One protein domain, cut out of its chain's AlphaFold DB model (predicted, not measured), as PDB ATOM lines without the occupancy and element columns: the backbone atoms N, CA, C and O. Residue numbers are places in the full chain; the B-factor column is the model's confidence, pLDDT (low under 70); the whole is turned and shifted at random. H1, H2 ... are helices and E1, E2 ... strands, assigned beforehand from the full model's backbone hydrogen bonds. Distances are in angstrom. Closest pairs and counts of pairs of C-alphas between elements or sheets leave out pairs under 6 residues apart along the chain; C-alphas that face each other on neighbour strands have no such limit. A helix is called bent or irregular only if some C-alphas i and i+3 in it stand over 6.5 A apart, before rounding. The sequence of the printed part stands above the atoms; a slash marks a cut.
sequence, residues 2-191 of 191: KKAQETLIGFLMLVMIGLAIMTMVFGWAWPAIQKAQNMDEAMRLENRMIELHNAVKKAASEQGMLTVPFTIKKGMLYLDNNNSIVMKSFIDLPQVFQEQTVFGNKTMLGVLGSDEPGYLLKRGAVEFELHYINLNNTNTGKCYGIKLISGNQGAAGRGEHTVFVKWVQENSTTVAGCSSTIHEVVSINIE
ATOM      1  N   LYS A   2     463.025 275.585 785.546       59.06
ATOM      2  CA  LYS A   2     462.110 275.910 784.419       59.06
ATOM      3  C   LYS A   2     460.667 275.373 784.557       59.06
ATOM      4  O   LYS A   2     459.723 276.132 784.390       59.06
ATOM      5  N   LYS A   3     460.491 274.116 784.992       60.28
ATOM      6  CA  LYS A   3     459.155 273.503 785.184       60.28
ATOM      7  C   LYS A   3     458.276 274.211 786.225       60.28
ATOM      8  O   LYS A   3     457.062 274.222 786.068       60.28
ATOM      9  N   ALA A   4     458.879 274.789 787.269       63.53
ATOM     10  CA  ALA A   4     458.154 275.500 788.328       63.53
ATOM     11  C   ALA A   4     457.667 276.883 787.863       63.53
ATOM     12  O   ALA A   4     456.590 277.319 788.251       63.53
ATOM     13  N   GLN A   5     458.428 277.553 786.988       68.44
ATOM     14  CA  GLN A   5     457.992 278.797 786.345       68.44
ATOM     15  C   GLN A   5     456.825 278.560 785.381       68.44
ATOM     16  O   GLN A   5     455.874 279.331 785.389       68.44
ATOM     17  N   GLU A   6     456.856 277.485 784.592       71.94
ATOM     18  CA  GLU A   6     455.773 277.150 783.654       71.94
ATOM     19  C   GLU A   6     454.454 276.829 784.375       71.94
ATOM     20  O   GLU A   6     453.393 277.293 783.957       71.94
ATOM     21  N   THR A   7     454.508 276.112 785.506       72.75
ATOM     22  CA  THR A   7     453.314 275.851 786.334       72.75
ATOM     23  C   THR A   7     452.788 277.120 787.003       72.75
ATOM     24  O   THR A   7     451.576 277.324 787.053       72.75
ATOM     25  N   LEU A   8     453.678 278.003 787.466       78.88
ATOM     26  CA  LEU A   8     453.299 279.288 788.059       78.88
ATOM     27  C   LEU A   8     452.616 280.212 787.037       78.88
ATOM     28  O   LEU A   8     451.598 280.827 787.350       78.88
ATOM     29  N   ILE A   9     453.141 280.282 785.810       80.88
ATOM     30  CA  ILE A   9     452.576 281.096 784.721       80.88
ATOM     31  C   ILE A   9     451.210 280.551 784.288       80.88
ATOM     32  O   ILE A   9     450.272 281.331 784.120       80.88
ATOM     33  N   GLY A  10     451.070 279.227 784.161       79.31
ATOM     34  CA  GLY A  10     449.789 278.596 783.835       79.31
ATOM     35  C   GLY A  10     448.712 278.874 784.888       79.31
ATOM     36  O   GLY A  10     447.579 279.211 784.547       79.31
ATOM     37  N   PHE A  11     449.076 278.819 786.173       84.75
ATOM     38  CA  PHE A  11     448.168 279.168 787.265       84.75
ATOM     39  C   PHE A  11     447.779 280.657 787.248       84.75
ATOM     40  O   PHE A  11     446.598 280.984 787.348       84.75
ATOM     41  N   LEU A  12     448.745 281.561 787.049       85.00
ATOM     42  CA  LEU A  12     448.492 283.003 786.942       85.00
ATOM     43  C   LEU A  12     447.561 283.358 785.773       85.00
ATOM     44  O   LEU A  12     446.678 284.199 785.941       85.00
ATOM     45  N   MET A  13     447.703 282.703 784.615       85.88
ATOM     46  CA  MET A  13     446.778 282.892 783.490       85.88
ATOM     47  C   MET A  13     445.346 282.486 783.845       85.88
ATOM     48  O   MET A  13     444.413 283.230 783.546       85.88
ATOM     49  N   LEU A  14     445.159 281.341 784.505       84.75
ATOM     50  CA  LEU A  14     443.826 280.883 784.911       84.75
ATOM     51  C   LEU A  14     443.170 281.848 785.906       84.75
ATOM     52  O   LEU A  14     441.989 282.166 785.765       84.75
ATOM     53  N   VAL A  15     443.939 282.368 786.867       87.88
ATOM     54  CA  VAL A  15     443.449 283.370 787.827       87.88
ATOM     55  C   VAL A  15     443.060 284.676 787.124       87.88
ATOM     56  O   VAL A  15     442.010 285.241 787.423       87.88
ATOM     57  N   MET A  16     443.854 285.135 786.152       87.94
ATOM     58  CA  MET A  16     443.561 286.339 785.362       87.94
ATOM     59  C   MET A  16     442.288 286.192 784.522       87.94
ATOM     60  O   MET A  16     441.470 287.109 784.488       87.94
ATOM     61  N   ILE A  17     442.081 285.033 783.889       87.69
ATOM     62  CA  ILE A  17     440.846 284.739 783.147       87.69
ATOM     63  C   ILE A  17     439.648 284.734 784.105       87.69
ATOM     64  O   ILE A  17     438.628 285.359 783.812       87.69
ATOM     65  N   GLY A  18     439.780 284.105 785.276       86.88
ATOM     66  CA  GLY A  18     438.740 284.116 786.308       86.88
ATOM     67  C   GLY A  18     438.372 285.532 786.768       86.88
ATOM     68  O   GLY A  18     437.193 285.875 786.834       86.88
ATOM     69  N   LEU A  19     439.368 286.388 787.014       85.06
ATOM     70  CA  LEU A  19     439.162 287.795 787.379       85.06
ATOM     71  C   LEU A  19     438.515 288.615 786.253       85.06
ATOM     72  O   LEU A  19     437.639 289.441 786.518       85.06
ATOM     73  N   ALA A  20     438.897 288.379 784.997       85.44
ATOM     74  CA  ALA A  20     438.295 289.049 783.845       85.44
ATOM     75  C   ALA A  20     436.808 288.684 783.693       85.44
ATOM     76  O   ALA A  20     435.970 289.559 783.485       85.44
ATOM     77  N   ILE A  21     436.456 287.409 783.881       82.81
ATOM     78  CA  ILE A  21     435.056 286.963 783.849       82.81
ATOM     79  C   ILE A  21     434.268 287.606 784.995       82.81
ATOM     80  O   ILE A  21     433.195 288.161 784.766       82.81
ATOM     81  N   MET A  22     434.812 287.597 786.215       80.06
ATOM     82  CA  MET A  22     434.149 288.207 787.372       80.06
ATOM     83  C   MET A  22     433.914 289.708 787.167       80.06
ATOM     84  O   MET A  22     432.811 290.198 787.399       80.06
ATOM     85  N   THR A  23     434.905 290.446 786.667       82.12
ATOM     86  CA  THR A  23     434.755 291.887 786.408       82.12
ATOM     87  C   THR A  23     433.751 292.188 785.292       82.12
ATOM     88  O   THR A  23     432.968 293.125 785.436       82.12
ATOM     89  N   MET A  24     433.681 291.379 784.228       78.12
ATOM     90  CA  MET A  24     432.635 291.515 783.203       78.12
ATOM     91  C   MET A  24     431.232 291.251 783.767       78.12
ATOM     92  O   MET A  24     430.304 292.023 783.507       78.12
ATOM     93  N   VAL A  25     431.073 290.196 784.574       76.25
ATOM     94  CA  VAL A  25     429.780 289.835 785.174       76.25
ATOM     95  C   VAL A  25     429.300 290.916 786.140       76.25
ATOM     96  O   VAL A  25     428.167 291.374 786.023       76.25
ATOM     97  N   PHE A  26     430.146 291.372 787.063       74.31
ATOM     98  CA  PHE A  26     429.740 292.361 788.066       74.31
ATOM     99  C   PHE A  26     429.692 293.793 787.527       74.31
ATOM    100  O   PHE A  26     428.849 294.572 787.965       74.31
ATOM    101  N   GLY A  27     430.555 294.145 786.572       74.38
ATOM    102  CA  GLY A  27     430.601 295.492 786.004       74.38
ATOM    103  C   GLY A  27     429.468 295.775 785.019       74.38
ATOM    104  O   GLY A  27     428.896 296.861 785.043       74.38
ATOM    105  N   TRP A  28     429.125 294.803 784.170       73.19
ATOM    106  CA  TRP A  28     428.213 295.028 783.041       73.19
ATOM    107  C   TRP A  28     426.966 294.151 783.091       73.19
ATOM    108  O   TRP A  28     425.857 294.648 782.890       73.19
ATOM    109  N   ALA A  29     427.122 292.855 783.370       74.00
ATOM    110  CA  ALA A  29     425.988 291.936 783.329       74.00
ATOM    111  C   ALA A  29     425.034 292.151 784.512       74.00
ATOM    112  O   ALA A  29     423.822 292.155 784.325       74.00
ATOM    113  N   TRP A  30     425.555 292.374 785.718       77.06
ATOM    114  CA  TRP A  30     424.744 292.475 786.930       77.06
ATOM    115  C   TRP A  30     423.738 293.641 786.906       77.06
ATOM    116  O   TRP A  30     422.549 293.383 787.115       77.06
ATOM    117  N   PRO A  31     424.122 294.888 786.558       76.94
ATOM    118  CA  PRO A  31     423.155 295.980 786.419       76.94
ATOM    119  C   PRO A  31     422.105 295.714 785.329       76.94
ATOM    120  O   PRO A  31     420.927 296.034 785.500       76.94
ATOM    121  N   ALA A  32     422.508 295.094 784.214       75.69
ATOM    122  CA  ALA A  32     421.596 294.750 783.125       75.69
ATOM    123  C   ALA A  32     420.581 293.669 783.541       75.69
ATOM    124  O   ALA A  32     419.390 293.800 783.256       75.69
ATOM    125  N   ILE A  33     421.032 292.643 784.269       76.00
ATOM    126  CA  ILE A  33     420.184 291.574 784.813       76.00
ATOM    127  C   ILE A  33     419.181 292.149 785.814       76.00
ATOM    128  O   ILE A  33     417.993 291.850 785.717       76.00
ATOM    129  N   GLN A  34     419.623 293.010 786.734       74.12
ATOM    130  CA  GLN A  34     418.726 293.647 787.701       74.12
ATOM    131  C   GLN A  34     417.651 294.492 787.010       74.12
ATOM    132  O   GLN A  34     416.475 294.403 787.358       74.12
ATOM    133  N   LYS A  35     418.023 295.262 785.979       75.12
ATOM    134  CA  LYS A  35     417.059 296.042 785.191       75.12
ATOM    135  C   LYS A  35     416.026 295.145 784.503       75.12
ATOM    136  O   LYS A  35     414.838 295.459 784.539       75.12
ATOM    137  N   ALA A  36     416.463 294.036 783.904       76.50
ATOM    138  CA  ALA A  36     415.570 293.081 783.255       76.50
ATOM    139  C   ALA A  36     414.600 292.431 784.256       76.50
ATOM    140  O   ALA A  36     413.400 292.378 783.997       76.50
ATOM    141  N   GLN A  37     415.093 292.014 785.426       80.94
ATOM    142  CA  GLN A  37     414.260 291.450 786.493       80.94
ATOM    143  C   GLN A  37     413.220 292.449 787.010       80.94
ATOM    144  O   GLN A  37     412.066 292.086 787.217       80.94
ATOM    145  N   ASN A  38     413.609 293.713 787.179       78.88
ATOM    146  CA  ASN A  38     412.706 294.773 787.622       78.88
ATOM    147  C   ASN A  38     411.602 295.059 786.586       78.88
ATOM    148  O   ASN A  38     410.454 295.293 786.959       78.88
ATOM    149  N   MET A  39     411.925 295.011 785.288       80.56
ATOM    150  CA  MET A  39     410.934 295.159 784.213       80.56
ATOM    151  C   MET A  39     409.961 293.978 784.150       80.56
ATOM    152  O   MET A  39     408.757 294.195 784.015       80.56
ATOM    153  N   ASP A  40     410.462 292.750 784.279       83.75
ATOM    154  CA  ASP A  40     409.626 291.548 784.352       83.75
ATOM    155  C   ASP A  40     408.680 291.597 785.560       83.75
ATOM    156  O   ASP A  40     407.478 291.356 785.441       83.75
ATOM    157  N   GLU A  41     409.191 292.015 786.721       82.88
ATOM    158  CA  GLU A  41     408.380 292.187 787.923       82.88
ATOM    159  C   GLU A  41     407.285 293.248 787.733       82.88
ATOM    160  O   GLU A  41     406.144 293.009 788.136       82.88
ATOM    161  N   ALA A  42     407.593 294.369 787.075       84.06
ATOM    162  CA  ALA A  42     406.614 295.404 786.758       84.06
ATOM    163  C   ALA A  42     405.522 294.903 785.795       84.06
ATOM    164  O   ALA A  42     404.341 295.120 786.059       84.06
ATOM    165  N   MET A  43     405.881 294.190 784.720       86.31
ATOM    166  CA  MET A  43     404.906 293.597 783.789       86.31
ATOM    167  C   MET A  43     404.021 292.555 784.483       86.31
ATOM    168  O   MET A  43     402.810 292.509 784.276       86.31
ATOM    169  N   ARG A  44     404.607 291.743 785.366       89.00
ATOM    170  CA  ARG A  44     403.864 290.780 786.182       89.00
ATOM    171  C   ARG A  44     402.847 291.472 787.091       89.00
ATOM    172  O   ARG A  44     401.724 290.988 787.197       89.00
ATOM    173  N   LEU A  45     403.225 292.564 787.759       89.38
ATOM    174  CA  LEU A  45     402.317 293.328 788.625       89.38
ATOM    175  C   LEU A  45     401.192 293.987 787.824       89.38
ATOM    176  O   LEU A  45     400.040 293.908 788.236       89.38
ATOM    177  N   GLU A  46     401.507 294.560 786.662       90.12
ATOM    178  CA  GLU A  46     400.523 295.136 785.742       90.12
ATOM    179  C   GLU A  46     399.445 294.110 785.364       90.12
ATOM    180  O   GLU A  46     398.255 294.350 785.566       90.12
ATOM    181  N   ASN A  47     399.862 292.913 784.937       91.62
ATOM    182  CA  ASN A  47     398.943 291.823 784.603       91.62
ATOM    183  C   ASN A  47     398.087 291.386 785.799       91.62
ATOM    184  O   ASN A  47     396.890 291.157 785.647       91.62
ATOM    185  N   ARG A  48     398.660 291.320 787.008       91.81
ATOM    186  CA  ARG A  48     397.904 290.971 788.225       91.81
ATOM    187  C   ARG A  48     396.881 292.039 788.606       91.81
ATOM    188  O   ARG A  48     395.795 291.692 789.060       91.81
ATOM    189  N   MET A  49     397.183 293.318 788.388       93.00
ATOM    190  CA  MET A  49     396.214 294.404 788.581       93.00
ATOM    191  C   MET A  49     395.072 294.332 787.559       93.00
ATOM    192  O   MET A  49     393.922 294.578 787.914       93.00
ATOM    193  N   ILE A  50     395.359 293.938 786.313       93.56
ATOM    194  CA  ILE A  50     394.333 293.693 785.287       93.56
ATOM    195  C   ILE A  50     393.447 292.494 785.669       93.56
ATOM    196  O   ILE A  50     392.224 292.566 785.561       93.56
ATOM    197  N   GLU A  51     394.032 291.397 786.154       94.12
ATOM    198  CA  GLU A  51     393.274 290.240 786.652       94.12
ATOM    199  C   GLU A  51     392.378 290.613 787.840       94.12
ATOM    200  O   GLU A  51     391.210 290.220 787.879       94.12
ATOM    201  N   LEU A  52     392.899 291.417 788.772       93.56
ATOM    202  CA  LEU A  52     392.134 291.933 789.902       93.56
ATOM    203  C   LEU A  52     390.964 292.806 789.436       93.56
ATOM    204  O   LEU A  52     389.840 292.614 789.898       93.56
ATOM    205  N   HIS A  53     391.196 293.703 788.474       94.19
ATOM    206  CA  HIS A  53     390.136 294.506 787.863       94.19
ATOM    207  C   HIS A  53     389.031 293.637 787.261       94.19
ATOM    208  O   HIS A  53     387.851 293.846 787.546       94.19
ATOM    209  N   ASN A  54     389.406 292.623 786.480       93.38
ATOM    210  CA  ASN A  54     388.451 291.704 785.865       93.38
ATOM    211  C   ASN A  54     387.641 290.933 786.914       93.38
ATOM    212  O   ASN A  54     386.436 290.746 786.737       93.38
ATOM    213  N   ALA A  55     388.268 290.522 788.018       92.19
ATOM    214  CA  ALA A  55     387.571 289.871 789.121       92.19
ATOM    215  C   ALA A  55     386.586 290.816 789.822       92.19
ATOM    216  O   ALA A  55     385.452 290.422 790.073       92.19
ATOM    217  N   VAL A  56     386.967 292.069 790.080       91.31
ATOM    218  CA  VAL A  56     386.070 293.089 790.657       91.31
ATOM    219  C   VAL A  56     384.893 293.376 789.737       91.31
ATOM    220  O   VAL A  56     383.746 293.330 790.180       91.31
ATOM    221  N   LYS A  57     385.151 293.586 788.445       90.75
ATOM    222  CA  LYS A  57     384.114 293.794 787.431       90.75
ATOM    223  C   LYS A  57     383.138 292.621 787.378       90.75
ATOM    224  O   LYS A  57     381.926 292.827 787.358       90.75
ATOM    225  N   LYS A  58     383.653 291.391 787.377       89.44
ATOM    226  CA  LYS A  58     382.835 290.179 787.321       89.44
ATOM    227  C   LYS A  58     382.040 289.969 788.609       89.44
ATOM    228  O   LYS A  58     380.847 289.709 788.535       89.44
ATOM    229  N   ALA A  59     382.659 290.156 789.775       88.38
ATOM    230  CA  ALA A  59     381.972 290.071 791.060       88.38
ATOM    231  C   ALA A  59     380.837 291.100 791.165       88.38
ATOM    232  O   ALA A  59     379.745 290.738 791.589       88.38
ATOM    233  N   ALA A  60     381.065 292.340 790.717       85.62
ATOM    234  CA  ALA A  60     380.039 293.379 790.670       85.62
ATOM    235  C   ALA A  60     378.895 293.033 789.702       85.62
ATOM    236  O   ALA A  60     377.731 293.186 790.049       85.62
ATOM    237  N   SER A  61     379.212 292.538 788.500       85.12
ATOM    238  CA  SER A  61     378.203 292.226 787.481       85.12
ATOM    239  C   SER A  61     377.386 290.969 787.787       85.12
ATOM    240  O   SER A  61     376.219 290.902 787.411       85.12
ATOM    241  N   GLU A  62     377.998 289.954 788.396       87.75
ATOM    242  CA  GLU A  62     377.367 288.655 788.673       87.75
ATOM    243  C   GLU A  62     376.874 288.534 790.122       87.75
ATOM    244  O   GLU A  62     376.333 287.495 790.493       87.75
ATOM    245  N   GLN A  63     377.069 289.572 790.944       85.38
ATOM    246  CA  GLN A  63     376.746 289.582 792.378       85.38
ATOM    247  C   GLN A  63     377.382 288.398 793.128       85.38
ATOM    248  O   GLN A  63     376.772 287.744 793.974       85.38
ATOM    249  N   GLY A  64     378.634 288.104 792.770       86.81
ATOM    250  CA  GLY A  64     379.345 286.890 793.157       86.81
ATOM    251  C   GLY A  64     380.535 287.114 794.088       86.81
ATOM    252  O   GLY A  64     380.790 288.208 794.597       86.81
ATOM    253  N   MET A  65     381.293 286.037 794.290       88.50
ATOM    254  CA  MET A  65     382.556 286.040 795.023       88.50
ATOM    255  C   MET A  65     383.639 285.374 794.179       88.50
ATOM    256  O   MET A  65     383.436 284.286 793.640       88.50
ATOM    257  N   LEU A  66     384.788 286.030 794.077       91.44
ATOM    258  CA  LEU A  66     385.955 285.571 793.337       91.44
ATOM    259  C   LEU A  66     387.210 285.741 794.188       91.44
ATOM    260  O   LEU A  66     387.265 286.565 795.099       91.44
ATOM    261  N   THR A  67     388.230 284.956 793.871       90.00
ATOM    262  CA  THR A  67     389.531 285.001 794.536       90.00
ATOM    263  C   THR A  67     390.621 285.192 793.502       90.00
ATOM    264  O   THR A  67     390.653 284.465 792.507       90.00
ATOM    265  N   VAL A  68     391.525 286.134 793.747       91.12
ATOM    266  CA  VAL A  68     392.665 286.411 792.871       91.12
ATOM    267  C   VAL A  68     393.956 286.169 793.648       91.12
ATOM    268  O   VAL A  68     394.198 286.861 794.638       91.12
ATOM    269  N   PRO A  69     394.803 285.210 793.234       91.12
ATOM    270  CA  PRO A  69     396.110 285.037 793.849       91.12
ATOM    271  C   PRO A  69     397.002 286.238 793.511       91.12
ATOM    272  O   PRO A  69     397.160 286.606 792.345       91.12
ATOM    273  N   PHE A  70     397.615 286.840 794.527       89.94
ATOM    274  CA  PHE A  70     398.399 288.060 794.391       89.94
ATOM    275  C   PHE A  70     399.720 287.961 795.165       89.94
ATOM    276  O   PHE A  70     399.776 288.052 796.388       89.94
ATOM    277  N   THR A  71     400.829 287.789 794.439       90.19
ATOM    278  CA  THR A  71     402.164 287.648 795.045       90.19
ATOM    279  C   THR A  71     402.946 288.960 795.028       90.19
ATOM    280  O   THR A  71     403.456 289.392 793.982       90.19
ATOM    281  N   ILE A  72     403.163 289.529 796.211       87.00
ATOM    282  CA  ILE A  72     403.908 290.770 796.427       87.00
ATOM    283  C   ILE A  72     405.351 290.423 796.792       87.00
ATOM    284  O   ILE A  72     405.648 290.009 797.910       87.00
ATOM    285  N   LYS A  73     406.273 290.592 795.841       84.81
ATOM    286  CA  LYS A  73     407.710 290.368 796.067       84.81
ATOM    287  C   LYS A  73     408.358 291.567 796.761       84.81
ATOM    288  O   LYS A  73     409.093 291.391 797.731       84.81
ATOM    289  N   LYS A  74     408.061 292.778 796.283       83.12
ATOM    290  CA  LYS A  74     408.501 294.052 796.863       83.12
ATOM    291  C   LYS A  74     407.350 295.043 796.809       83.12
ATOM    292  O   LYS A  74     406.858 295.327 795.718       83.12
ATOM    293  N   GLY A  75     406.946 295.575 797.957       86.88
ATOM    294  CA  GLY A  75     405.868 296.555 798.007       86.88
ATOM    295  C   GLY A  75     404.750 296.245 798.986       86.88
ATOM    296  O   GLY A  75     404.902 295.428 799.896       86.88
ATOM    297  N   MET A  76     403.628 296.909 798.739       90.81
ATOM    298  CA  MET A  76     402.363 296.751 799.431       90.81
ATOM    299  C   MET A  76     401.195 297.007 798.477       90.81
ATOM    300  O   MET A  76     401.254 297.906 797.636       90.81
ATOM    301  N   LEU A  77     400.135 296.227 798.649       92.31
ATOM    302  CA  LEU A  77     398.836 296.401 798.010       92.31
ATOM    303  C   LEU A  77     397.870 296.921 799.066       92.31
ATOM    304  O   LEU A  77     397.831 296.372 800.166       92.31
ATOM    305  N   TYR A  78     397.102 297.955 798.760       92.25
ATOM    306  CA  TYR A  78     396.125 298.496 799.694       92.25
ATOM    307  C   TYR A  78     394.975 299.203 798.979       92.25
ATOM    308  O   TYR A  78     395.100 299.652 797.842       92.25
ATOM    309  N   LEU A  79     393.840 299.303 799.661       90.62
ATOM    310  CA  LEU A  79     392.731 300.167 799.266       90.62
ATOM    311  C   LEU A  79     393.063 301.607 799.657       90.62
ATOM    312  O   LEU A  79     393.241 301.895 800.840       90.62
ATOM    313  N   ASP A  80     393.161 302.499 798.675       85.81
ATOM    314  CA  ASP A  80     393.540 303.899 798.911       85.81
ATOM    315  C   ASP A  80     392.319 304.801 799.126       85.81
ATOM    316  O   ASP A  80     392.471 305.883 799.673       85.81
ATOM    317  N   ASN A  81     391.110 304.345 798.769       83.44
ATOM    318  CA  ASN A  81     389.813 304.973 799.049       83.44
ATOM    319  C   ASN A  81     388.665 303.975 798.783       83.44
ATOM    320  O   ASN A  81     388.877 302.777 798.599       83.44
ATOM    321  N   ASN A  82     387.429 304.474 798.711       83.81
ATOM    322  CA  ASN A  82     386.247 303.701 798.324       83.81
ATOM    323  C   ASN A  82     386.126 303.439 796.809       83.81
ATOM    324  O   ASN A  82     385.106 302.923 796.362       83.81
ATOM    325  N   ASN A  83     387.115 303.822 796.005       85.31
ATOM    326  CA  ASN A  83     387.090 303.670 794.551       85.31
ATOM    327  C   ASN A  83     388.464 303.354 793.948       85.31
ATOM    328  O   ASN A  83     388.574 303.308 792.724       85.31
ATOM    329  N   SER A  84     389.502 303.149 794.763       89.88
ATOM    330  CA  SER A  84     390.855 302.913 794.267       89.88
ATOM    331  C   SER A  84     391.585 301.797 795.009       89.88
ATOM    332  O   SER A  84     391.521 301.678 796.236       89.88
ATOM    333  N   ILE A  85     392.309 300.981 794.243       92.06
ATOM    334  CA  ILE A  85     393.249 299.972 794.741       92.06
ATOM    335  C   ILE A  85     394.638 300.365 794.264       92.06
ATOM    336  O   ILE A  85     394.849 300.573 793.069       92.06
ATOM    337  N   VAL A  86     395.590 300.434 795.185       93.31
ATOM    338  CA  VAL A  86     396.947 300.881 794.900       93.31
ATOM    339  C   VAL A  86     397.945 299.788 795.244       93.31
ATOM    340  O   VAL A  86     397.964 299.252 796.350       93.31
ATOM    341  N   MET A  87     398.806 299.479 794.280       91.31
ATOM    342  CA  MET A  87     399.978 298.635 794.454       91.31
ATOM    343  C   MET A  87     401.226 299.508 794.343       91.31
ATOM    344  O   MET A  87     401.573 299.968 793.256       91.31
ATOM    345  N   LYS A  88     401.917 299.703 795.468       89.56
ATOM    346  CA  LYS A  88     403.217 300.382 795.535       89.56
ATOM    347  C   LYS A  88     404.319 299.354 795.669       89.56
ATOM    348  O   LYS A  88     404.337 298.585 796.619       89.56
ATOM    349  N   SER A  89     405.263 299.365 794.748       83.75
ATOM    350  CA  SER A  89     406.430 298.506 794.689       83.75
ATOM    351  C   SER A  89     407.693 299.313 794.963       83.75
ATOM    352  O   SER A  89     407.846 300.434 794.494       83.75
ATOM    353  N   PHE A  90     408.619 298.744 795.730       75.75
ATOM    354  CA  PHE A  90     409.892 299.386 796.072       75.75
ATOM    355  C   PHE A  90     410.988 298.903 795.114       75.75
ATOM    356  O   PHE A  90     411.884 298.150 795.502       75.75
ATOM    357  N   ILE A  91     410.857 299.253 793.836       75.44
ATOM    358  CA  ILE A  91     411.788 298.859 792.774       75.44
ATOM    359  C   ILE A  91     412.519 300.100 792.263       75.44
ATOM    360  O   ILE A  91     411.893 301.029 791.762       75.44
ATOM    361  N   ASP A  92     413.850 300.092 792.320       65.00
ATOM    362  CA  ASP A  92     414.656 301.154 791.719       65.00
ATOM    363  C   ASP A  92     414.730 300.978 790.198       65.00
ATOM    364  O   ASP A  92     415.201 299.951 789.689       65.00
ATOM    365  N   LEU A  93     414.270 301.991 789.460       64.88
ATOM    366  CA  LEU A  93     414.333 302.032 788.000       64.88
ATOM    367  C   LEU A  93     415.004 303.321 787.500       64.88
ATOM    368  O   LEU A  93     414.751 304.397 788.035       64.88
ATOM    369  N   PRO A  94     415.856 303.236 786.460       56.06
ATOM    370  CA  PRO A  94     416.788 304.307 786.108       56.06
ATOM    371  C   PRO A  94     416.241 305.387 785.144       56.06
ATOM    372  O   PRO A  94     417.041 306.002 784.445       56.06
ATOM    373  N   GLN A  95     414.926 305.618 785.016       55.25
ATOM    374  CA  GLN A  95     414.389 306.556 784.004       55.25
ATOM    375  C   GLN A  95     413.411 307.605 784.538       55.25
ATOM    376  O   GLN A  95     412.705 307.375 785.505       55.25
ATOM    377  N   VAL A  96     413.369 308.753 783.848       52.75
ATOM    378  CA  VAL A  96     412.466 309.889 784.094       52.75
ATOM    379  C   VAL A  96     411.033 309.484 783.736       52.75
ATOM    380  O   VAL A  96     410.755 309.077 782.609       52.75
ATOM    381  N   PHE A  97     410.151 309.546 784.729       61.53
ATOM    382  CA  PHE A  97     408.878 308.830 784.754       61.53
ATOM    383  C   PHE A  97     407.723 309.648 784.171       61.53
ATOM    384  O   PHE A  97     407.517 310.799 784.554       61.53
ATOM    385  N   GLN A  98     406.937 309.026 783.291       67.81
ATOM    386  CA  GLN A  98     405.660 309.563 782.830       67.81
ATOM    387  C   GLN A  98     404.520 308.682 783.327       67.81
ATOM    388  O   GLN A  98     404.644 307.460 783.411       67.81
ATOM    389  N   GLU A  99     403.423 309.332 783.692       80.94
ATOM    390  CA  GLU A  99     402.168 308.668 783.999       80.94
ATOM    391  C   GLU A  99     401.594 308.059 782.716       80.94
ATOM    392  O   GLU A  99     401.467 308.750 781.704       80.94
ATOM    393  N   GLN A 100     401.251 306.773 782.756       86.12
ATOM    394  CA  GLN A 100     400.647 306.072 781.629       86.12
ATOM    395  C   GLN A 100     399.347 305.396 782.062       86.12
ATOM    396  O   GLN A 100     399.311 304.675 783.057       86.12
ATOM    397  N   THR A 101     398.287 305.576 781.279       88.00
ATOM    398  CA  THR A 101     397.066 304.776 781.409       88.00
ATOM    399  C   THR A 101     397.261 303.461 780.657       88.00
ATOM    400  O   THR A 101     397.489 303.470 779.449       88.00
ATOM    401  N   VAL A 102     397.211 302.335 781.371       87.06
ATOM    402  CA  VAL A 102     397.384 300.983 780.809       87.06
ATOM    403  C   VAL A 102     396.111 300.532 780.095       87.06
ATOM    404  O   VAL A 102     396.166 300.029 778.976       87.06
ATOM    405  N   PHE A 103     394.956 300.743 780.726       90.44
ATOM    406  CA  PHE A 103     393.643 300.506 780.132       90.44
ATOM    407  C   PHE A 103     392.611 301.477 780.695       90.44
ATOM    408  O   PHE A 103     392.826 302.089 781.744       90.44
ATOM    409  N   GLY A 104     391.463 301.546 780.021       88.25
ATOM    410  CA  GLY A 104     390.366 302.430 780.393       88.25
ATOM    411  C   GLY A 104     390.655 303.877 780.011       88.25
ATOM    412  O   GLY A 104     391.741 304.219 779.538       88.25
ATOM    413  N   ASN A 105     389.658 304.736 780.195       87.25
ATOM    414  CA  ASN A 105     389.814 306.165 779.974       87.25
ATOM    415  C   ASN A 105     389.898 306.878 781.323       87.25
ATOM    416  O   ASN A 105     389.114 306.598 782.230       87.25
ATOM    417  N   LYS A 106     390.845 307.809 781.455       86.75
ATOM    418  CA  LYS A 106     391.021 308.604 782.674       86.75
ATOM    419  C   LYS A 106     389.981 309.726 782.701       86.75
ATOM    420  O   LYS A 106     390.288 310.892 782.462       86.75
ATOM    421  N   THR A 107     388.735 309.362 782.971       84.12
ATOM    422  CA  THR A 107     387.597 310.278 783.103       84.12
ATOM    423  C   THR A 107     386.934 310.086 784.463       84.12
ATOM    424  O   THR A 107     387.087 309.055 785.102       84.12
ATOM    425  N   MET A 108     386.205 311.092 784.951       74.44
ATOM    426  CA  MET A 108     385.405 310.933 786.180       74.44
ATOM    427  C   MET A 108     384.057 310.247 785.914       74.44
ATOM    428  O   MET A 108     383.459 309.675 786.826       74.44
ATOM    429  N   LEU A 109     383.575 310.323 784.671       83.56
ATOM    430  CA  LEU A 109     382.294 309.791 784.230       83.56
ATOM    431  C   LEU A 109     382.463 309.204 782.825       83.56
ATOM    432  O   LEU A 109     382.907 309.907 781.915       83.56
ATOM    433  N   GLY A 110     382.126 307.930 782.669       85.56
ATOM    434  CA  GLY A 110     382.067 307.236 781.384       85.56
ATOM    435  C   GLY A 110     380.631 306.978 780.932       85.56
ATOM    436  O   GLY A 110     379.669 307.337 781.614       85.56
ATOM    437  N   VAL A 111     380.478 306.326 779.784       86.50
ATOM    438  CA  VAL A 111     379.195 305.886 779.221       86.50
ATOM    439  C   VAL A 111     379.017 304.383 779.431       86.50
ATOM    440  O   VAL A 111     379.842 303.575 779.002       86.50
ATOM    441  N   LEU A 112     377.908 303.990 780.064       85.81
ATOM    442  CA  LEU A 112     377.586 302.585 780.312       85.81
ATOM    443  C   LEU A 112     377.452 301.813 778.991       85.81
ATOM    444  O   LEU A 112     376.685 302.203 778.114       85.81
ATOM    445  N   GLY A 113     378.172 300.694 778.877       83.19
ATOM    446  CA  GLY A 113     378.171 299.835 777.687       83.19
ATOM    447  C   GLY A 113     379.151 300.259 776.586       83.19
ATOM    448  O   GLY A 113     379.321 299.509 775.630       83.19
ATOM    449  N   SER A 114     379.808 301.414 776.729       86.44
ATOM    450  CA  SER A 114     380.884 301.870 775.836       86.44
ATOM    451  C   SER A 114     382.226 301.911 776.560       86.44
ATOM    452  O   SER A 114     383.217 301.397 776.050       86.44
ATOM    453  N   ASP A 115     382.247 302.504 777.753       87.88
ATOM    454  CA  ASP A 115     383.472 302.726 778.512       87.88
ATOM    455  C   ASP A 115     383.683 301.651 779.584       87.88
ATOM    456  O   ASP A 115     382.739 301.051 780.109       87.88
ATOM    457  N   GLU A 116     384.950 301.429 779.932       89.31
ATOM    458  CA  GLU A 116     385.337 300.519 781.009       89.31
ATOM    459  C   GLU A 116     385.003 301.144 782.383       89.31
ATOM    460  O   GLU A 116     385.257 302.333 782.581       89.31
ATOM    461  N   PRO A 117     384.475 300.382 783.367       87.88
ATOM    462  CA  PRO A 117     384.108 300.899 784.696       87.88
ATOM    463  C   PRO A 117     385.299 301.333 785.564       87.88
ATOM    464  O   PRO A 117     385.110 301.760 786.702       87.88
ATOM    465  N   GLY A 118     386.524 301.214 785.059       91.44
ATOM    466  CA  GLY A 118     387.724 301.683 785.725       91.44
ATOM    467  C   GLY A 118     388.891 301.833 784.758       91.44
ATOM    468  O   GLY A 118     388.821 301.415 783.601       91.44
ATOM    469  N   TYR A 119     389.968 302.431 785.248       93.38
ATOM    470  CA  TYR A 119     391.219 302.591 784.521       93.38
ATOM    471  C   TYR A 119     392.401 302.236 785.419       93.38
ATOM    472  O   TYR A 119     392.393 302.507 786.621       93.38
ATOM    473  N   LEU A 120     393.432 301.637 784.824       93.50
ATOM    474  CA  LEU A 120     394.691 301.356 785.506       93.50
ATOM    475  C   LEU A 120     395.718 302.400 785.110       93.50
ATOM    476  O   LEU A 120     396.073 302.546 783.939       93.50
ATOM    477  N   LEU A 121     396.201 303.109 786.111       91.81
ATOM    478  CA  LEU A 121     397.144 304.190 785.976       91.81
ATOM    479  C   LEU A 121     398.480 303.726 786.545       91.81
ATOM    480  O   LEU A 121     398.588 303.272 787.680       91.81
ATOM    481  N   LYS A 122     399.504 303.797 785.711       88.06
ATOM    482  CA  LYS A 122     400.861 303.389 786.025       88.06
ATOM    483  C   LYS A 122     401.694 304.644 786.239       88.06
ATOM    484  O   LYS A 122     401.921 305.415 785.304       88.06
ATOM    485  N   ARG A 123     402.129 304.869 787.480       84.06
ATOM    486  CA  ARG A 123     403.034 305.961 787.852       84.06
ATOM    487  C   ARG A 123     404.441 305.408 787.993       84.06
ATOM    488  O   ARG A 123     404.810 304.746 788.965       84.06
ATOM    489  N   GLY A 124     405.225 305.654 786.951       72.50
ATOM    490  CA  GLY A 124     406.525 305.024 786.798       72.50
ATOM    491  C   GLY A 124     406.391 303.507 786.697       72.50
ATOM    492  O   GLY A 124     405.520 302.997 786.006       72.50
ATOM    493  N   ALA A 125     407.265 302.761 787.355       66.00
ATOM    494  CA  ALA A 125     407.173 301.296 787.385       66.00
ATOM    495  C   ALA A 125     407.172 300.746 788.814       66.00
ATOM    496  O   ALA A 125     407.475 299.581 789.063       66.00
ATOM    497  N   VAL A 126     406.793 301.625 789.736       79.00
ATOM    498  CA  VAL A 126     406.665 301.358 791.160       79.00
ATOM    499  C   VAL A 126     405.218 301.430 791.600       79.00
ATOM    500  O   VAL A 126     404.840 300.673 792.475       79.00
ATOM    501  N   GLU A 127     404.380 302.265 790.995       88.50
ATOM    502  CA  GLU A 127     403.018 302.462 791.478       88.50
ATOM    503  C   GLU A 127     401.991 302.163 790.390       88.50
ATOM    504  O   GLU A 127     402.045 302.695 789.280       88.50
ATOM    505  N   PHE A 128     401.059 301.279 790.729       91.31
ATOM    506  CA  PHE A 128     399.900 300.936 789.923       91.31
ATOM    507  C   PHE A 128     398.648 301.305 790.710       91.31
ATOM    508  O   PHE A 128     398.414 300.768 791.791       91.31
ATOM    509  N   GLU A 129     397.842 302.203 790.161       92.69
ATOM    510  CA  GLU A 129     396.596 302.664 790.759       92.69
ATOM    511  C   GLU A 129     395.432 302.250 789.867       92.69
ATOM    512  O   GLU A 129     395.300 302.708 788.731       92.69
ATOM    513  N   LEU A 130     394.582 301.368 790.374       93.50
ATOM    514  CA  LEU A 130     393.341 300.986 789.726       93.50
ATOM    515  C   LEU A 130     392.215 301.848 790.284       93.50
ATOM    516  O   LEU A 130     391.895 301.735 791.463       93.50
ATOM    517  N   HIS A 131     391.622 302.686 789.438       93.19
ATOM    518  CA  HIS A 131     390.549 303.608 789.806       93.19
ATOM    519  C   HIS A 131     389.234 303.194 789.162       93.19
ATOM    520  O   HIS A 131     389.186 302.956 787.956       93.19
ATOM    521  N   TYR A 132     388.160 303.170 789.944       91.19
ATOM    522  CA  TYR A 132     386.804 302.920 789.467       91.19
ATOM    523  C   TYR A 132     386.051 304.230 789.249       91.19
ATOM    524  O   TYR A 132     386.090 305.145 790.078       91.19
ATOM    525  N   ILE A 133     385.363 304.308 788.113       89.50
ATOM    526  CA  ILE A 133     384.629 305.489 787.662       89.50
ATOM    527  C   ILE A 133     383.131 305.198 787.645       89.50
ATOM    528  O   ILE A 133     382.698 304.045 787.609       89.50
ATOM    529  N   ASN A 134     382.325 306.255 787.641       87.31
ATOM    530  CA  ASN A 134     380.894 306.107 787.415       87.31
ATOM    531  C   ASN A 134     380.617 306.024 785.907       87.31
ATOM    532  O   ASN A 134     381.255 306.705 785.106       87.31
ATOM    533  N   LEU A 135     379.630 305.226 785.524       86.44
ATOM    534  CA  LEU A 135     379.156 305.047 784.159       86.44
ATOM    535  C   LEU A 135     377.724 305.559 784.046       86.44
ATOM    536  O   LEU A 135     376.820 305.068 784.719       86.44
ATOM    537  N   ASN A 136     377.504 306.539 783.178       86.06
ATOM    538  CA  ASN A 136     376.191 307.097 782.902       86.06
ATOM    539  C   ASN A 136     375.459 306.258 781.849       86.06
ATOM    540  O   ASN A 136     375.970 306.021 780.752       86.06
ATOM    541  N   ASN A 137     374.235 305.846 782.156       85.31
ATOM    542  CA  ASN A 137     373.325 305.269 781.184       85.31
ATOM    543  C   ASN A 137     372.558 306.396 780.480       85.31
ATOM    544  O   ASN A 137     371.584 306.928 781.013       85.31
ATOM    545  N   THR A 138     372.967 306.717 779.253       81.38
ATOM    546  CA  THR A 138     372.394 307.801 778.435       81.38
ATOM    547  C   THR A 138     370.894 307.654 778.168       81.38
ATOM    548  O   THR A 138     370.225 308.660 777.957       81.38
ATOM    549  N   ASN A 139     370.341 306.439 778.241       83.06
ATOM    550  CA  ASN A 139     368.914 306.187 778.025       83.06
ATOM    551  C   ASN A 139     368.058 306.457 779.273       83.06
ATOM    552  O   ASN A 139     366.878 306.769 779.150       83.06
ATOM    553  N   THR A 140     368.623 306.305 780.475       80.25
ATOM    554  CA  THR A 140     367.873 306.425 781.746       80.25
ATOM    555  C   THR A 140     368.328 307.595 782.618       80.25
ATOM    556  O   THR A 140     367.655 307.919 783.594       80.25
ATOM    557  N   GLY A 141     369.470 308.214 782.303       74.12
ATOM    558  CA  GLY A 141     370.107 309.262 783.105       74.12
ATOM    559  C   GLY A 141     370.640 308.785 784.463       74.12
ATOM    560  O   GLY A 141     370.993 309.615 785.298       74.12
ATOM    561  N   LYS A 142     370.656 307.468 784.706       79.62
ATOM    562  CA  LYS A 142     371.163 306.855 785.939       79.62
ATOM    563  C   LYS A 142     372.645 306.540 785.813       79.62
ATOM    564  O   LYS A 142     373.090 306.081 784.761       79.62
ATOM    565  N   CYS A 143     373.374 306.704 786.908       81.56
ATOM    566  CA  CYS A 143     374.792 306.375 786.975       81.56
ATOM    567  C   CYS A 143     375.026 305.077 787.748       81.56
ATOM    568  O   CYS A 143     374.365 304.831 788.755       81.56
ATOM    569  N   TYR A 144     375.974 304.273 787.281       81.50
ATOM    570  CA  TYR A 144     376.378 303.004 787.879       81.50
ATOM    571  C   TYR A 144     377.860 303.062 788.215       81.50
ATOM    572  O   TYR A 144     378.651 303.472 787.373       81.50
ATOM    573  N   GLY A 145     378.256 302.666 789.417       83.38
ATOM    574  CA  GLY A 145     379.662 302.705 789.818       83.38
ATOM    575  C   GLY A 145     380.020 301.565 790.750       83.38
ATOM    576  O   GLY A 145     379.162 301.059 791.469       83.38
ATOM    577  N   ILE A 146     381.296 301.190 790.756       85.31
ATOM    578  CA  ILE A 146     381.827 300.206 791.697       85.31
ATOM    579  C   ILE A 146     382.365 300.957 792.913       85.31
ATOM    580  O   ILE A 146     383.246 301.806 792.783       85.31
ATOM    581  N   LYS A 147     381.829 300.642 794.093       86.00
ATOM    582  CA  LYS A 147     382.332 301.141 795.375       86.00
ATOM    583  C   LYS A 147     383.096 300.024 796.064       86.00
ATOM    584  O   LYS A 147     382.554 298.948 796.291       86.00
ATOM    585  N   LEU A 148     384.338 300.290 796.424       87.50
ATOM    586  CA  LEU A 148     385.180 299.376 797.170       87.50
ATOM    587  C   LEU A 148     385.012 299.598 798.669       87.50
ATOM    588  O   LEU A 148     384.976 300.735 799.142       87.50
ATOM    589  N   ILE A 149     384.960 298.505 799.420       88.12
ATOM    590  CA  ILE A 149     385.062 298.522 800.878       88.12
ATOM    591  C   ILE A 149     386.122 297.517 801.319       88.12
ATOM    592  O   ILE A 149     386.285 296.463 800.705       88.12
ATOM    593  N   SER A 150     386.846 297.840 802.386       84.75
ATOM    594  CA  SER A 150     387.733 296.871 803.025       84.75
ATOM    595  C   SER A 150     386.894 295.836 803.767       84.75
ATOM    596  O   SER A 150     385.991 296.201 804.519       84.75
ATOM    597  N   GLY A 151     387.227 294.559 803.593       80.12
ATOM    598  CA  GLY A 151     386.817 293.496 804.505       80.12
ATOM    599  C   GLY A 151     387.631 293.546 805.801       80.12
ATOM    600  O   GLY A 151     387.898 294.621 806.342       80.12
ATOM    601  N   ASN A 152     388.079 292.382 806.274       81.69
ATOM    602  CA  ASN A 152     388.882 292.268 807.496       81.69
ATOM    603  C   ASN A 152     390.287 292.874 807.342       81.69
ATOM    604  O   ASN A 152     390.809 293.466 808.285       81.69
ATOM    605  N   GLN A 153     390.890 292.737 806.162       82.44
ATOM    606  CA  GLN A 153     392.204 293.268 805.819       82.44
ATOM    607  C   GLN A 153     392.152 293.943 804.445       82.44
ATOM    608  O   GLN A 153     391.954 293.301 803.418       82.44
ATOM    609  N   GLY A 154     392.328 295.265 804.432       83.06
ATOM    610  CA  GLY A 154     392.333 296.082 803.212       83.06
ATOM    611  C   GLY A 154     393.726 296.406 802.676       83.06
ATOM    612  O   GLY A 154     393.842 297.163 801.713       83.06
ATOM    613  N   ALA A 155     394.778 295.883 803.311       88.50
ATOM    614  CA  ALA A 155     396.164 296.114 802.935       88.50
ATOM    615  C   ALA A 155     397.038 294.892 803.236       88.50
ATOM    616  O   ALA A 155     396.876 294.252 804.273       88.50
ATOM    617  N   ALA A 156     398.003 294.625 802.362       90.62
ATOM    618  CA  ALA A 156     398.975 293.553 802.511       90.62
ATOM    619  C   ALA A 156     400.368 293.991 802.048       90.62
ATOM    620  O   ALA A 156     400.526 294.730 801.076       90.62
ATOM    621  N   GLY A 157     401.392 293.528 802.767       88.50
ATOM    622  CA  GLY A 157     402.800 293.763 802.444       88.50
ATOM    623  C   GLY A 157     403.401 292.644 801.592       88.50
ATOM    624  O   GLY A 157     402.707 291.914 800.896       88.50
ATOM    625  N   ARG A 158     404.720 292.461 801.671       90.31
ATOM    626  CA  ARG A 158     405.416 291.361 800.989       90.31
ATOM    627  C   ARG A 158     404.881 289.990 801.429       90.31
ATOM    628  O   ARG A 158     404.835 289.710 802.622       90.31
ATOM    629  N   GLY A 159     404.560 289.126 800.468       90.25
ATOM    630  CA  GLY A 159     404.042 287.781 800.719       90.25
ATOM    631  C   GLY A 159     403.268 287.201 799.537       90.25
ATOM    632  O   GLY A 159     403.104 287.848 798.497       90.25
ATOM    633  N   GLU A 160     402.825 285.962 799.699       92.50
ATOM    634  CA  GLU A 160     401.789 285.364 798.861       92.50
ATOM    635  C   GLU A 160     400.448 285.619 799.528       92.50
ATOM    636  O   GLU A 160     400.266 285.220 800.672       92.50
ATOM    637  N   HIS A 161     399.551 286.288 798.809       91.81
ATOM    638  CA  HIS A 161     398.240 286.663 799.318       91.81
ATOM    639  C   HIS A 161     397.150 286.186 798.371       91.81
ATOM    640  O   HIS A 161     397.380 285.995 797.171       91.81
ATOM    641  N   THR A 162     395.943 286.044 798.892       90.75
ATOM    642  CA  THR A 162     394.722 285.843 798.120       90.75
ATOM    643  C   THR A 162     393.812 287.041 798.330       90.75
ATOM    644  O   THR A 162     393.389 287.344 799.442       90.75
ATOM    645  N   VAL A 163     393.490 287.736 797.240       89.56
ATOM    646  CA  VAL A 163     392.531 288.837 797.263       89.56
ATOM    647  C   VAL A 163     391.138 288.264 797.040       89.56
ATOM    648  O   VAL A 163     390.799 287.817 795.943       89.56
ATOM    649  N   PHE A 164     390.328 288.275 798.087       90.31
ATOM    650  CA  PHE A 164     388.916 287.939 798.046       90.31
ATOM    651  C   PHE A 164     388.114 289.158 797.610       90.31
ATOM    652  O   PHE A 164     388.125 290.203 798.259       90.31
ATOM    653  N   VAL A 165     387.388 288.993 796.516       90.69
ATOM    654  CA  VAL A 165     386.555 290.014 795.899       90.69
ATOM    655  C   VAL A 165     385.116 289.534 795.985       90.69
ATOM    656  O   VAL A 165     384.738 288.568 795.325       90.69
ATOM    657  N   LYS A 166     384.313 290.172 796.830       88.94
ATOM    658  CA  LYS A 166     382.947 289.740 797.125       88.94
ATOM    659  C   LYS A 166     381.976 290.888 796.929       88.94
ATOM    660  O   LYS A 166     382.145 291.943 797.530       88.94
ATOM    661  N   TRP A 167     380.927 290.666 796.150       87.81
ATOM    662  CA  TRP A 167     379.812 291.598 796.092       87.81
ATOM    663  C   TRP A 167     379.072 291.654 797.431       87.81
ATOM    664  O   TRP A 167     378.825 290.630 798.077       87.81
ATOM    665  N   VAL A 168     378.723 292.863 797.853       82.88
ATOM    666  CA  VAL A 168     377.967 293.119 799.072       82.88
ATOM    667  C   VAL A 168     376.769 293.979 798.714       82.88
ATOM    668  O   VAL A 168     376.893 295.015 798.067       82.88
ATOM    669  N   GLN A 169     375.597 293.557 799.171       70.19
ATOM    670  CA  GLN A 169     374.388 294.344 799.019       70.19
ATOM    671  C   GLN A 169     374.426 295.531 799.989       70.19
ATOM    672  O   GLN A 169     374.382 295.340 801.204       70.19
ATOM    673  N   GLU A 170     374.483 296.754 799.467       67.44
ATOM    674  CA  GLU A 170     374.333 297.987 800.247       67.44
ATOM    675  C   GLU A 170     373.242 298.860 799.605       67.44
ATOM    676  O   GLU A 170     373.093 298.893 798.383       67.44
ATOM    677  N   ASN A 171     372.443 299.557 800.418       54.91
ATOM    678  CA  ASN A 171     371.407 300.451 799.898       54.91
ATOM    679  C   ASN A 171     372.051 301.698 799.272       54.91
ATOM    680  O   ASN A 171     372.917 302.329 799.875       54.91
ATOM    681  N   SER A 172     371.604 302.062 798.067       53.91
ATOM    682  CA  SER A 172     372.140 303.182 797.286       53.91
ATOM    683  C   SER A 172     372.156 304.498 798.072       53.91
ATOM    684  O   SER A 172     371.118 304.922 798.586       53.91
ATOM    685  N   THR A 173     373.288 305.199 798.074       52.97
ATOM    686  CA  THR A 173     373.374 306.608 798.485       52.97
ATOM    687  C   THR A 173     373.575 307.504 797.268       52.97
ATOM    688  O   THR A 173     374.316 307.156 796.351       52.97
ATOM    689  N   THR A 174     372.930 308.669 797.255       46.09
ATOM    690  CA  THR A 174     373.074 309.677 796.197       46.09
ATOM    691  C   THR A 174     374.495 310.251 796.173       46.09
ATOM    692  O   THR A 174     375.025 310.660 797.203       46.09
ATOM    693  N   VAL A 175     375.108 310.310 794.986       48.06
ATOM    694  CA  VAL A 175     376.415 310.950 794.755       48.06
ATOM    695  C   VAL A 175     376.237 312.137 793.811       48.06
ATOM    696  O   VAL A 175     375.468 312.068 792.853       48.06
ATOM    697  N   ALA A 176     376.925 313.243 794.100       42.53
ATOM    698  CA  ALA A 176     376.826 314.490 793.345       42.53
ATOM    699  C   ALA A 176     377.268 314.317 791.877       42.53
ATOM    700  O   ALA A 176     378.306 313.719 791.607       42.53
ATOM    701  N   GLY A 177     376.492 314.874 790.939       52.56
ATOM    702  CA  GLY A 177     376.785 314.853 789.496       52.56
ATOM    703  C   GLY A 177     375.865 313.965 788.647       52.56
ATOM    704  O   GLY A 177     375.903 314.073 787.425       52.56
ATOM    705  N   CYS A 178     374.999 313.154 789.267       56.00
ATOM    706  CA  CYS A 178     373.958 312.367 788.593       56.00
ATOM    707  C   CYS A 178     372.600 312.525 789.303       56.00
ATOM    708  O   CYS A 178     372.551 312.793 790.501       56.00
ATOM    709  N   SER A 179     371.487 312.358 788.578       57.62
ATOM    710  CA  SER A 179     370.128 312.461 789.148       57.62
ATOM    711  C   SER A 179     369.813 311.317 790.126       57.62
ATOM    712  O   SER A 179     369.090 311.512 791.100       57.62
ATOM    713  N   SER A 180     370.386 310.133 789.889       63.53
ATOM    714  CA  SER A 180     370.452 309.009 790.829       63.53
ATOM    715  C   SER A 180     371.666 308.130 790.506       63.53
ATOM    716  O   SER A 180     371.965 307.895 789.329       63.53
ATOM    717  N   THR A 181     372.359 307.647 791.539       62.41
ATOM    718  CA  THR A 181     373.536 306.775 791.402       62.41
ATOM    719  C   THR A 181     373.264 305.448 792.094       62.41
ATOM    720  O   THR A 181     372.876 305.421 793.262       62.41
ATOM    721  N   ILE A 182     373.445 304.352 791.366       64.19
ATOM    722  CA  ILE A 182     373.379 302.987 791.881       64.19
ATOM    723  C   ILE A 182     374.823 302.509 792.015       64.19
ATOM    724  O   ILE A 182     375.560 302.449 791.032       64.19
ATOM    725  N   HIS A 183     375.242 302.209 793.241       62.97
ATOM    726  CA  HIS A 183     376.568 301.663 793.497       62.97
ATOM    727  C   HIS A 183     376.480 300.154 793.669       62.97
ATOM    728  O   HIS A 183     375.757 299.681 794.540       62.97
ATOM    729  N   GLU A 184     377.252 299.422 792.871       66.25
ATOM    730  CA  GLU A 184     377.561 298.026 793.158       66.25
ATOM    731  C   GLU A 184     378.722 298.017 794.150       66.25
ATOM    732  O   GLU A 184     379.815 298.516 793.856       66.25
ATOM    733  N   VAL A 185     378.476 297.514 795.358       73.00
ATOM    734  CA  VAL A 185     379.484 297.522 796.418       73.00
ATOM    735  C   VAL A 185     380.257 296.216 796.387       73.00
ATOM    736  O   VAL A 185     379.690 295.126 796.441       73.00
ATOM    737  N   VAL A 186     381.576 296.324 796.294       71.69
ATOM    738  CA  VAL A 186     382.496 295.192 796.273       71.69
ATOM    739  C   VAL A 186     383.408 295.283 797.487       71.69
ATOM    740  O   VAL A 186     384.198 296.213 797.641       71.69
ATOM    741  N   SER A 187     383.302 294.288 798.360       79.06
ATOM    742  CA  SER A 187     384.230 294.079 799.458       79.06
ATOM    743  C   SER A 187     385.500 293.421 798.953       79.06
ATOM    744  O   SER A 187     385.456 292.382 798.292       79.06
ATOM    745  N   ILE A 188     386.631 294.001 799.333       79.69
ATOM    746  CA  ILE A 188     387.965 293.483 799.060       79.69
ATOM    747  C   ILE A 188     388.613 293.116 800.388       79.69
ATOM    748  O   ILE A 188     388.740 293.950 801.282       79.69
ATOM    749  N   ASN A 189     388.997 291.852 800.519       79.25
ATOM    750  CA  ASN A 189     389.731 291.331 801.665       79.25
ATOM    751  C   ASN A 189     391.019 290.677 801.159       79.25
ATOM    752  O   ASN A 189     390.967 289.892 800.216       79.25
ATOM    753  N   ILE A 190     392.158 291.024 801.743       80.00
ATOM    754  CA  ILE A 190     393.475 290.546 801.324       80.00
ATOM    755  C   ILE A 190     394.033 289.692 802.458       80.00
ATOM    756  O   ILE A 190     394.290 290.238 803.526       80.00
ATOM    757  N   GLU A 191     394.191 288.386 802.231       81.62
ATOM    758  CA  GLU A 191     394.690 287.412 803.225       81.62
ATOM    759  C   GLU A 191     395.992 286.747 802.791       81.62
ATOM    760  O   GLU A 191     396.113 286.457 801.576       81.62
TER     761      GLU A 191
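What this domain is: This is residues 2 to 191 of the 191 residues of an uncharacterized protein of Nanoarchaeota archaeon (UniProt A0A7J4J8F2). A curled sheet of six strands, E1 E10 E11 E9 E8 E5, and a second sheet of five, E2 E3 E7 E6 E4, together cover one side of H1b, the second arm of one very long helix, and make the body. Residues 2 to 24 and 26 to 32 of that helix stick out as a long stalk. The printed part has 190 residues, with H1 followed by E1 to E11 in order; the class is mixed, helices and strands, the six-stranded sheet being mixed and the five-stranded one antiparallel. The whole is extended, with a radius of gyration of the C-alphas of 24.9 A and spans of 99 by 32 by 21 A.

How they stand to each other: The larger sheet runs E1, residues 65 to 72, E10, 159 to 168, E11, 181 to 190, E9, 142 to 150, E8, 134 to 137, and E5, 109 to 111. It is strongly twisted. E1 and E10 are antiparallel, with N 66 and O 165 at 2.8 A; E10 and E11 form a hairpin, with N 164 and O 189 at 2.7 A. E11 and E9 are parallel, with N 184 and O 145 at 2.9 A. H1, residues 2 to 62, was assigned as one helix by its hydrogen bonds but is bent, C-alphas 27 and 30 being 6.7 A apart; its arms are H1a, residues 2 to 27, and H1b, residues 30 to 62, at a shallow tilt of 34 degrees, only just short of steep. Every O i to N i+4 pair is within hydrogen-bond range in H1a and H1b. H1b is on one face of the larger sheet, two layers; the C-alphas of Ala 59 and Trp 167, the closest of H1b and E10, are 5.7 A apart. The other sheet runs E2, residues 76 to 79, E3, 84 to 88, E7, 127 to 132, E6, 118 to 123, and E4, 99 to 103. E6 and E7 form a hairpin, with N 121 and O 129 at 2.8 A. H1b is on this sheet too, at a height over the sheet of 8.7 A, over E7 and E6. E7 runs on into E8 at 33 degrees.

Where its parts are: H1a begins at C-alpha 2, (462.110, 275.910, 784.419), and is 37.1 A long; H1b is 47.6 A. E9, E10 and E11 measure 25.8, 26.7 and 27.6 A. E11 ends at C-alpha 190, (393.475, 290.546, 801.324).

The domain as a whole: The C-alphas farthest apart, of Lys 2 and Ser 179, are 99.1 A apart. The printed part has no cut, and the link from E10 to E11, 12 residues, is long. Confidence is under 70 at residues 2 to 5, 92 to 98, 125 and 170 to 184.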